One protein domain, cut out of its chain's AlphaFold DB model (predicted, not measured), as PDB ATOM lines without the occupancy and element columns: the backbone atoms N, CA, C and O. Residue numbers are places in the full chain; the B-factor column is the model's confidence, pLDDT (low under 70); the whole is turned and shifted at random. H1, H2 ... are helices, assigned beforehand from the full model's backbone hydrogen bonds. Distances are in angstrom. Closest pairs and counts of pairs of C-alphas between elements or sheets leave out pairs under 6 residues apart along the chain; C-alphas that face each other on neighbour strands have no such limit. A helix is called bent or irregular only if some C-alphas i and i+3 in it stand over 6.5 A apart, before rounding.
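Overview. This is residues 10 to 72 of the 77 residues of the protein "Uncharacterized protein DUF1343" of Nitrospirillum amazonense (UniProt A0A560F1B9). Four helices, H1 to H4, make a compact small body, and a fifth helix, H5, sticks out from it as a free arm. In the body H1 and H2 run opposite ways with a gap between them, H3 crosses over that gap and packs on both, and H4 folds back beside H3 and packs on H1 too. The printed part has 63 residues with five named helices, H1 H2 H3 H4 H5 along the chain, and no named strand; its class is all helix. The whole is only just loose, close to compact, with a radius of gyration of the C-alphas of 12.9 A, and it spans 45 by 21 by 17 A, the arm H5 making much of the length.

Arrangement. Start at Pro 10, where H1, residues 10 to 23, begins. H2, residues 30 to 37, is close to H1 but not clearly touching, the closest C-alphas being those of His 21 and Leu 30, 6.5 A apart; they run opposite ways at a shallow tilt of 8 degrees. Go on to H3, residues 40 to 47, the hub, which touches three helices. It forms a helical hairpin with H2 at a steep tilt of 42 degrees, closest at the C-alphas of Leu 34 and Lys 40, 6.6 A apart. H3 touches H1 at Ala 18 and Ile 46, their closest C-alphas, 5.6 A apart, at a steep tilt of 43 degrees, the same way. H4, residues 52 to 58, makes a second helical hairpin with H3, at a shallow tilt of 31 degrees, with the C-alphas of Thr 42 and Ile 55 closest at 6.7 A. H4 also touches H1, the closest C-alphas being those of Glu 15 and Pro 52, 5.5 A apart. H5, residues 60 to 72, meets H4 only through their link and is apart from H1, H2 and H3. Every O i to N i+4 pair is within hydrogen-bond range in H1, H3 and H4; H5 has 8 of 9, and H2 has 1 of 4, beside 4 of 5 O i to N i+3 pairs.

Along the chain. Find C-alpha 10 at (418.401, 291.450, 899.572); from there H1 runs 20.0 A to C-alpha 23. H2 is only just irregular: C-alphas 32 and 35 are 6.8 A apart. Find C-alpha 40 at (427.629, 282.415, 892.199), where H3 begins. H5 runs 19.4 A to C-alpha 72 at (401.160, 275.523, 894.255).

Size, cuts and confidence. The C-alphas farthest apart, of Gln 26 and Lys 72, are 45.2 A apart. Without residues 60 to 72, which stand free, the body spans 28 by 20 by 17 A. The printed part has no cut; the link from H1 to H2 is short, and the other three are tight. The mean pLDDT of the printed part is 94.8, and no printed residue is under 70.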
ATOM      1  N   PRO A  10     417.477 292.011 900.558       91.19
ATOM      2  CA  PRO A  10     418.401 291.450 899.572       91.19
ATOM      3  C   PRO A  10     419.235 292.506 898.837       91.19
ATOM      4  O   PRO A  10     420.460 292.369 898.770       91.19
ATOM      5  N   LEU A  11     418.610 293.580 898.335       93.19
ATOM      6  CA  LEU A  11     419.331 294.669 897.670       93.19
ATOM      7  C   LEU A  11     420.337 295.331 898.616       93.19
ATOM      8  O   LEU A  11     421.492 295.519 898.238       93.19
ATOM      9  N   LEU A  12     419.932 295.624 899.856       92.81
ATOM     10  CA  LEU A  12     420.826 296.196 900.864       92.81
ATOM     11  C   LEU A  12     422.049 295.300 901.118       92.81
ATOM     12  O   LEU A  12     423.171 295.795 901.215       92.81
ATOM     13  N   GLY A  13     421.856 293.981 901.209       93.19
ATOM     14  CA  GLY A  13     422.951 293.028 901.393       93.19
ATOM     15  C   GLY A  13     423.973 293.082 900.255       93.19
ATOM     16  O   GLY A  13     425.179 293.106 900.506       93.19
ATOM     17  N   VAL A  14     423.503 293.173 899.009       95.25
ATOM     18  CA  VAL A  14     424.375 293.313 897.832       95.25
ATOM     19  C   VAL A  14     425.053 294.680 897.785       95.25
ATOM     20  O   VAL A  14     426.241 294.749 897.475       95.25
ATOM     21  N   GLU A  15     424.352 295.760 898.140       95.62
ATOM     22  CA  GLU A  15     424.951 297.094 898.265       95.62
ATOM     23  C   GLU A  15     426.097 297.098 899.289       95.62
ATOM     24  O   GLU A  15     427.179 297.618 899.004       95.62
ATOM     25  N   LEU A  16     425.902 296.456 900.445       95.25
ATOM     26  CA  LEU A  16     426.934 296.312 901.472       95.25
ATOM     27  C   LEU A  16     428.110 295.458 900.994       95.25
ATOM     28  O   LEU A  16     429.256 295.876 901.145       95.25
ATOM     29  N   ALA A  17     427.850 294.295 900.392       95.38
ATOM     30  CA  ALA A  17     428.903 293.418 899.883       95.38
ATOM     31  C   ALA A  17     429.751 294.118 898.808       95.38
ATOM     32  O   ALA A  17     430.980 294.079 898.868       95.38
ATOM     33  N   ALA A  18     429.113 294.832 897.876       96.06
ATOM     34  CA  ALA A  18     429.803 295.611 896.852       96.06
ATOM     35  C   ALA A  18     430.616 296.769 897.451       96.06
ATOM     36  O   ALA A  18     431.767 296.988 897.066       96.06
ATOM     37  N   ALA A  19     430.056 297.498 898.422       96.44
ATOM     38  CA  ALA A  19     430.757 298.589 899.090       96.44
ATOM     39  C   ALA A  19     431.976 298.091 899.883       96.44
ATOM     40  O   ALA A  19     433.056 298.671 899.763       96.44
ATOM     41  N   LEU A  20     431.829 297.008 900.652       96.19
ATOM     42  CA  LEU A  20     432.911 296.412 901.437       96.19
ATOM     43  C   LEU A  20     434.008 295.833 900.544       96.19
ATOM     44  O   LEU A  20     435.183 296.076 900.808       96.19
ATOM     45  N   HIS A  21     433.637 295.145 899.463       95.38
ATOM     46  CA  HIS A  21     434.602 294.627 898.496       95.38
ATOM     47  C   HIS A  21     435.405 295.753 897.834       95.38
ATOM     48  O   HIS A  21     436.624 295.649 897.708       95.38
ATOM     49  N   ARG A  22     434.752 296.871 897.489       94.69
ATOM     50  CA  ARG A  22     435.416 298.045 896.906       94.69
ATOM     51  C   ARG A  22     436.334 298.772 897.893       94.69
ATOM     52  O   ARG A  22     437.401 299.231 897.497       94.69
ATOM     53  N   LEU A  23     435.914 298.930 899.150       95.94
ATOM     54  CA  LEU A  23     436.659 299.693 900.162       95.94
ATOM     55  C   LEU A  23     437.788 298.883 900.808       95.94
ATOM     56  O   LEU A  23     438.810 299.451 901.187       95.94
ATOM     57  N   TYR A  24     437.616 297.566 900.932       95.12
ATOM     58  CA  TYR A  24     438.534 296.687 901.652       95.12
ATOM     59  C   TYR A  24     438.871 295.405 900.869       95.12
ATOM     60  O   TYR A  24     438.772 294.314 901.432       95.12
ATOM     61  N   PRO A  25     439.339 295.487 899.609       90.94
ATOM     62  CA  PRO A  25     439.532 294.309 898.755       90.94
ATOM     63  C   PRO A  25     440.532 293.279 899.311       90.94
ATOM     64  O   PRO A  25     440.456 292.106 898.975       90.94
ATOM     65  N   GLN A  26     441.461 293.697 900.179       92.69
ATOM     66  CA  GLN A  26     442.458 292.815 900.810       92.69
ATOM     67  C   GLN A  26     441.983 292.181 902.128       92.69
ATOM     68  O   GLN A  26     442.647 291.289 902.648       92.69
ATOM     69  N   ARG A  27     440.887 292.680 902.717       93.56
ATOM     70  CA  ARG A  27     440.370 292.227 904.024       93.56
ATOM     71  C   ARG A  27     438.978 291.612 903.933       93.56
ATOM     72  O   ARG A  27     438.596 290.861 904.820       93.56
ATOM     73  N   PHE A  28     438.218 291.965 902.901       93.62
ATOM     74  CA  PHE A  28     436.880 291.458 902.663       93.62
ATOM     75  C   PHE A  28     436.911 290.384 901.575       93.62
ATOM     76  O   PHE A  28     436.937 290.686 900.377       93.62
ATOM     77  N   THR A  29     436.905 289.128 902.011       93.19
ATOM     78  CA  THR A  29     436.835 287.963 901.130       93.19
ATOM     79  C   THR A  29     435.410 287.803 900.612       93.19
ATOM     80  O   THR A  29     434.536 287.274 901.293       93.19
ATOM     81  N   LEU A  30     435.164 288.276 899.389       93.25
ATOM     82  CA  LEU A  30     433.837 288.199 898.775       93.25
ATOM     83  C   LEU A  30     433.367 286.743 898.601       93.25
ATOM     84  O   LEU A  30     432.181 286.464 898.746       93.25
ATOM     85  N   ASP A  31     434.284 285.806 898.361       92.50
ATOM     86  CA  ASP A  31     433.968 284.383 898.185       92.50
ATOM     87  C   ASP A  31     433.317 283.738 899.416       92.50
ATOM     88  O   ASP A  31     432.413 282.913 899.273       92.50
ATOM     89  N   ASP A  32     433.680 284.182 900.623       93.81
ATOM     90  CA  ASP A  32     433.105 283.672 901.876       93.81
ATOM     91  C   ASP A  32     431.613 284.028 902.006       93.81
ATOM     92  O   ASP A  32     430.861 283.378 902.733       93.81
ATOM     93  N   THR A  33     431.145 285.029 901.251       93.56
ATOM     94  CA  THR A  33     429.732 285.429 901.225       93.56
ATOM     95  C   THR A  33     428.860 284.507 900.376       93.56
ATOM     96  O   THR A  33     427.634 284.578 900.482       93.56
ATOM     97  N   LEU A  34     429.441 283.603 899.575       93.56
ATOM     98  CA  LEU A  34     428.681 282.728 898.677       93.56
ATOM     99  C   LEU A  34     427.649 281.876 899.426       93.56
ATOM    100  O   LEU A  34     426.542 281.697 898.928       93.56
ATOM    101  N   GLY A  35     427.979 281.379 900.620       93.12
ATOM    102  CA  GLY A  35     427.042 280.599 901.435       93.12
ATOM    103  C   GLY A  35     425.835 281.407 901.922       93.12
ATOM    104  O   GLY A  35     424.758 280.847 902.100       93.12
ATOM    105  N   LEU A  36     426.002 282.723 902.094       90.88
ATOM    106  CA  LEU A  36     424.935 283.638 902.496       90.88
ATOM    107  C   LEU A  36     424.112 284.122 901.292       90.88
ATOM    108  O   LEU A  36     422.892 284.201 901.375       90.88
ATOM    109  N   ILE A  37     424.776 284.447 900.178       93.12
ATOM    110  CA  ILE A  37     424.138 284.965 898.958       93.12
ATOM    111  C   ILE A  37     423.453 283.839 898.168       93.12
ATOM    112  O   ILE A  37     422.443 284.065 897.509       93.12
ATOM    113  N   GLY A  38     424.010 282.627 898.190       92.50
ATOM    114  CA  GLY A  38     423.462 281.453 897.507       92.50
ATOM    115  C   GLY A  38     423.560 281.486 895.975       92.50
ATOM    116  O   GLY A  38     423.134 280.540 895.317       92.50
ATOM    117  N   SER A  39     424.138 282.538 895.388       94.00
ATOM    118  CA  SER A  39     424.226 282.734 893.939       94.00
ATOM    119  C   SER A  39     425.646 283.097 893.511       94.00
ATOM    120  O   SER A  39     426.122 284.207 893.751       94.00
ATOM    121  N   LYS A  40     426.308 282.169 892.808       95.00
ATOM    122  CA  LYS A  40     427.629 282.415 892.199       95.00
ATOM    123  C   LYS A  40     427.581 283.555 891.184       95.00
ATOM    124  O   LYS A  40     428.482 284.380 891.161       95.00
ATOM    125  N   ALA A  41     426.511 283.634 890.390       95.44
ATOM    126  CA  ALA A  41     426.330 284.704 889.411       95.44
ATOM    127  C   ALA A  41     426.275 286.089 890.081       95.44
ATOM    128  O   ALA A  41     426.889 287.034 889.595       95.44
ATOM    129  N   THR A  42     425.602 286.193 891.230       95.88
ATOM    130  CA  THR A  42     425.541 287.435 892.015       95.88
ATOM    131  C   THR A  42     426.912 287.813 892.576       95.88
ATOM    132  O   THR A  42     427.327 288.961 892.446       95.88
ATOM    133  N   VAL A  43     427.645 286.850 893.150       96.56
ATOM    134  CA  VAL A  43     429.013 287.060 893.659       96.56
ATOM    135  C   VAL A  43     429.948 287.558 892.551       96.56
ATOM    136  O   VAL A  43     430.656 288.546 892.737       96.56
ATOM    137  N   GLU A  44     429.902 286.942 891.370       96.62
ATOM    138  CA  GLU A  44     430.730 287.354 890.231       96.62
ATOM    139  C   GLU A  44     430.326 288.715 889.652       96.62
ATOM    140  O   GLU A  44     431.190 289.497 889.250       96.62
ATOM    141  N   ALA A  45     429.036 289.058 889.663       96.81
ATOM    142  CA  ALA A  45     428.578 290.386 889.265       96.81
ATOM    143  C   ALA A  45     429.086 291.476 890.229       96.81
ATOM    144  O   ALA A  45     429.532 292.532 889.776       96.81
ATOM    145  N   ILE A  46     429.100 291.201 891.541       96.00
ATOM    146  CA  ILE A  46     429.699 292.094 892.546       96.00
ATOM    147  C   ILE A  46     431.204 292.246 892.293       96.00
ATOM    148  O   ILE A  46     431.706 293.371 892.251       96.00
ATOM    149  N   ARG A  47     431.919 291.132 892.079       95.00
ATOM    150  CA  ARG A  47     433.361 291.125 891.774       95.00
ATOM    151  C   ARG A  47     433.680 291.947 890.525       95.00
ATOM    152  O   ARG A  47     434.669 292.673 890.492       95.00
ATOM    153  N   SER A  48     432.816 291.857 889.518       95.62
ATOM    154  CA  SER A  48     432.940 292.570 888.243       95.62
ATOM    155  C   SER A  48     432.510 294.043 888.317       95.62
ATOM    156  O   SER A  48     432.556 294.745 887.309       95.62
ATOM    157  N   GLY A  49     432.082 294.529 889.487       95.06
ATOM    158  CA  GLY A  49     431.695 295.925 889.699       95.06
ATOM    159  C   GLY A  49     430.349 296.315 889.084       95.06
ATOM    160  O   GLY A  49     430.099 297.503 888.870       95.06
ATOM    161  N   VAL A  50     429.473 295.346 888.803       97.31
ATOM    162  CA  VAL A  50     428.114 295.625 888.324       97.31
ATOM    163  C   VAL A  50     427.348 296.399 889.411       97.31
ATOM    164  O   VAL A  50     427.400 296.015 890.583       97.31
ATOM    165  N   PRO A  51     426.617 297.478 889.070       96.56
ATOM    166  CA  PRO A  51     425.837 298.221 890.052       96.56
ATOM    167  C   PRO A  51     424.826 297.314 890.785       96.56
ATOM    168  O   PRO A  51     424.070 296.612 890.111       96.56
ATOM    169  N   PRO A  52     424.722 297.363 892.131       95.12
ATOM    170  CA  PRO A  52     423.828 296.498 892.913       95.12
ATOM    171  C   PRO A  52     422.376 296.461 892.424       95.12
ATOM    172  O   PRO A  52     421.759 295.403 892.375       95.12
ATOM    173  N   ARG A  53     421.843 297.604 891.977       94.69
ATOM    174  CA  ARG A  53     420.481 297.696 891.422       94.69
ATOM    175  C   ARG A  53     420.314 296.933 890.109       94.69
ATOM    176  O   ARG A  53     419.249 296.381 889.871       94.69
ATOM    177  N   ALA A  54     421.352 296.887 889.275       96.62
ATOM    178  CA  ALA A  54     421.335 296.108 888.039       96.62
ATOM    179  C   ALA A  54     421.425 294.603 888.332       96.62
ATOM    180  O   ALA A  54     420.751 293.815 887.675       96.62
ATOM    181  N   ILE A  55     422.193 294.214 889.357       96.06
ATOM    182  CA  ILE A  55     422.225 292.830 889.850       96.06
ATOM    183  C   ILE A  55     420.831 292.418 890.340       96.06
ATOM    184  O   ILE A  55     420.325 291.382 889.919       96.06
ATOM    185  N   ALA A  56     420.189 293.257 891.162       94.25
ATOM    186  CA  ALA A  56     418.858 292.988 891.700       94.25
ATOM    187  C   ALA A  56     417.777 292.899 890.613       94.25
ATOM    188  O   ALA A  56     416.956 291.985 890.637       94.25
ATOM    189  N   ALA A  57     417.815 293.792 889.619       94.62
ATOM    190  CA  ALA A  57     416.928 293.717 888.458       94.62
ATOM    191  C   ALA A  57     417.100 292.395 887.685       94.62
ATOM    192  O   ALA A  57     416.128 291.828 887.194       94.62
ATOM    193  N   GLY A  58     418.322 291.854 887.630       94.81
ATOM    194  CA  GLY A  58     418.599 290.557 887.013       94.81
ATOM    195  C   GLY A  58     417.900 289.371 887.688       94.81
ATOM    196  O   GLY A  58     417.709 288.343 887.045       94.81
ATOM    197  N   TRP A  59     417.481 289.497 888.951       94.94
ATOM    198  CA  TRP A  59     416.773 288.430 889.666       94.94
ATOM    199  C   TRP A  59     415.279 288.370 889.347       94.94
ATOM    200  O   TRP A  59     414.638 287.367 889.655       94.94
ATOM    201  N   GLU A  60     414.698 289.422 888.766       93.19
ATOM    202  CA  GLU A  60     413.243 289.583 888.649       93.19
ATOM    203  C   GLU A  60     412.573 288.416 887.909       93.19
ATOM    204  O   GLU A  60     411.527 287.922 888.338       93.19
ATOM    205  N   ALA A  61     413.207 287.913 886.846       94.25
ATOM    206  CA  ALA A  61     412.705 286.773 886.084       94.25
ATOM    207  C   ALA A  61     412.646 285.488 886.934       94.25
ATOM    208  O   ALA A  61     411.598 284.838 887.009       94.25
ATOM    209  N   ASP A  62     413.736 285.156 887.628       94.44
ATOM    210  CA  ASP A  62     413.828 283.955 888.465       94.44
ATOM    211  C   ASP A  62     412.926 284.056 889.703       94.44
ATOM    212  O   ASP A  62     412.272 283.084 890.086       94.44
ATOM    213  N   LEU A  63     412.823 285.245 890.306       94.25
ATOM    214  CA  LEU A  63     411.926 285.515 891.431       94.25
ATOM    215  C   LEU A  63     410.454 285.399 891.026       94.25
ATOM    216  O   LEU A  63     409.644 284.854 891.786       94.25
ATOM    217  N   THR A  64     410.105 285.861 889.825       96.38
ATOM    218  CA  THR A  64     408.758 285.705 889.263       96.38
ATOM    219  C   THR A  64     408.440 284.228 889.046       96.38
ATOM    220  O   THR A  64     407.397 283.744 889.496       96.38
ATOM    221  N   ALA A  65     409.363 283.478 888.437       96.94
ATOM    222  CA  ALA A  65     409.215 282.039 888.233       96.94
ATOM    223  C   ALA A  65     409.084 281.278 889.564       96.94
ATOM    224  O   ALA A  65     408.201 280.428 889.715       96.94
ATOM    225  N   PHE A  66     409.902 281.620 890.560       95.44
ATOM    226  CA  PHE A  66     409.837 281.031 891.896       95.44
ATOM    227  C   PHE A  66     408.514 281.343 892.601       95.44
ATOM    228  O   PHE A  66     407.911 280.458 893.209       95.44
ATOM    229  N   THR A  67     408.022 282.578 892.490       95.56
ATOM    230  CA  THR A  67     406.735 282.985 893.072       95.56
ATOM    231  C   THR A  67     405.571 282.208 892.450       95.56
ATOM    232  O   THR A  67     404.696 281.734 893.176       95.56
ATOM    233  N   ALA A  68     405.592 281.991 891.133       96.31
ATOM    234  CA  ALA A  68     404.599 281.165 890.448       96.31
ATOM    235  C   ALA A  68     404.690 279.680 890.851       96.31
ATOM    236  O   ALA A  68     403.668 279.014 891.027       96.31
ATOM    237  N   LEU A  69     405.905 279.153 891.028       96.88
ATOM    238  CA  LEU A  69     406.122 277.771 891.455       96.88
ATOM    239  C   LEU A  69     405.642 277.540 892.893       96.88
ATOM    240  O   LEU A  69     404.905 276.584 893.142       96.88
ATOM    241  N   ARG A  70     406.036 278.411 893.831       96.50
ATOM    242  CA  ARG A  70     405.727 278.245 895.259       96.50
ATOM    243  C   ARG A  70     404.231 278.339 895.546       96.50
ATOM    244  O   ARG A  70     403.775 277.686 896.474       96.50
ATOM    245  N   ALA A  71     403.470 279.081 894.734       95.56
ATOM    246  CA  ALA A  71     402.025 279.248 894.898       95.56
ATOM    247  C   ALA A  71     401.259 277.912 894.943       95.56
ATOM    248  O   ALA A  71     400.265 277.800 895.650       95.56
ATOM    249  N   LYS A  72     401.755 276.874 894.254       95.56
ATOM    250  CA  LYS A  72     401.160 275.523 894.255       95.56
ATOM    251  C   LYS A  72     401.292 274.788 895.592       95.56
ATOM    252  O   LYS A  72     400.594 273.806 895.812       95.56
TER     253      LYS A  72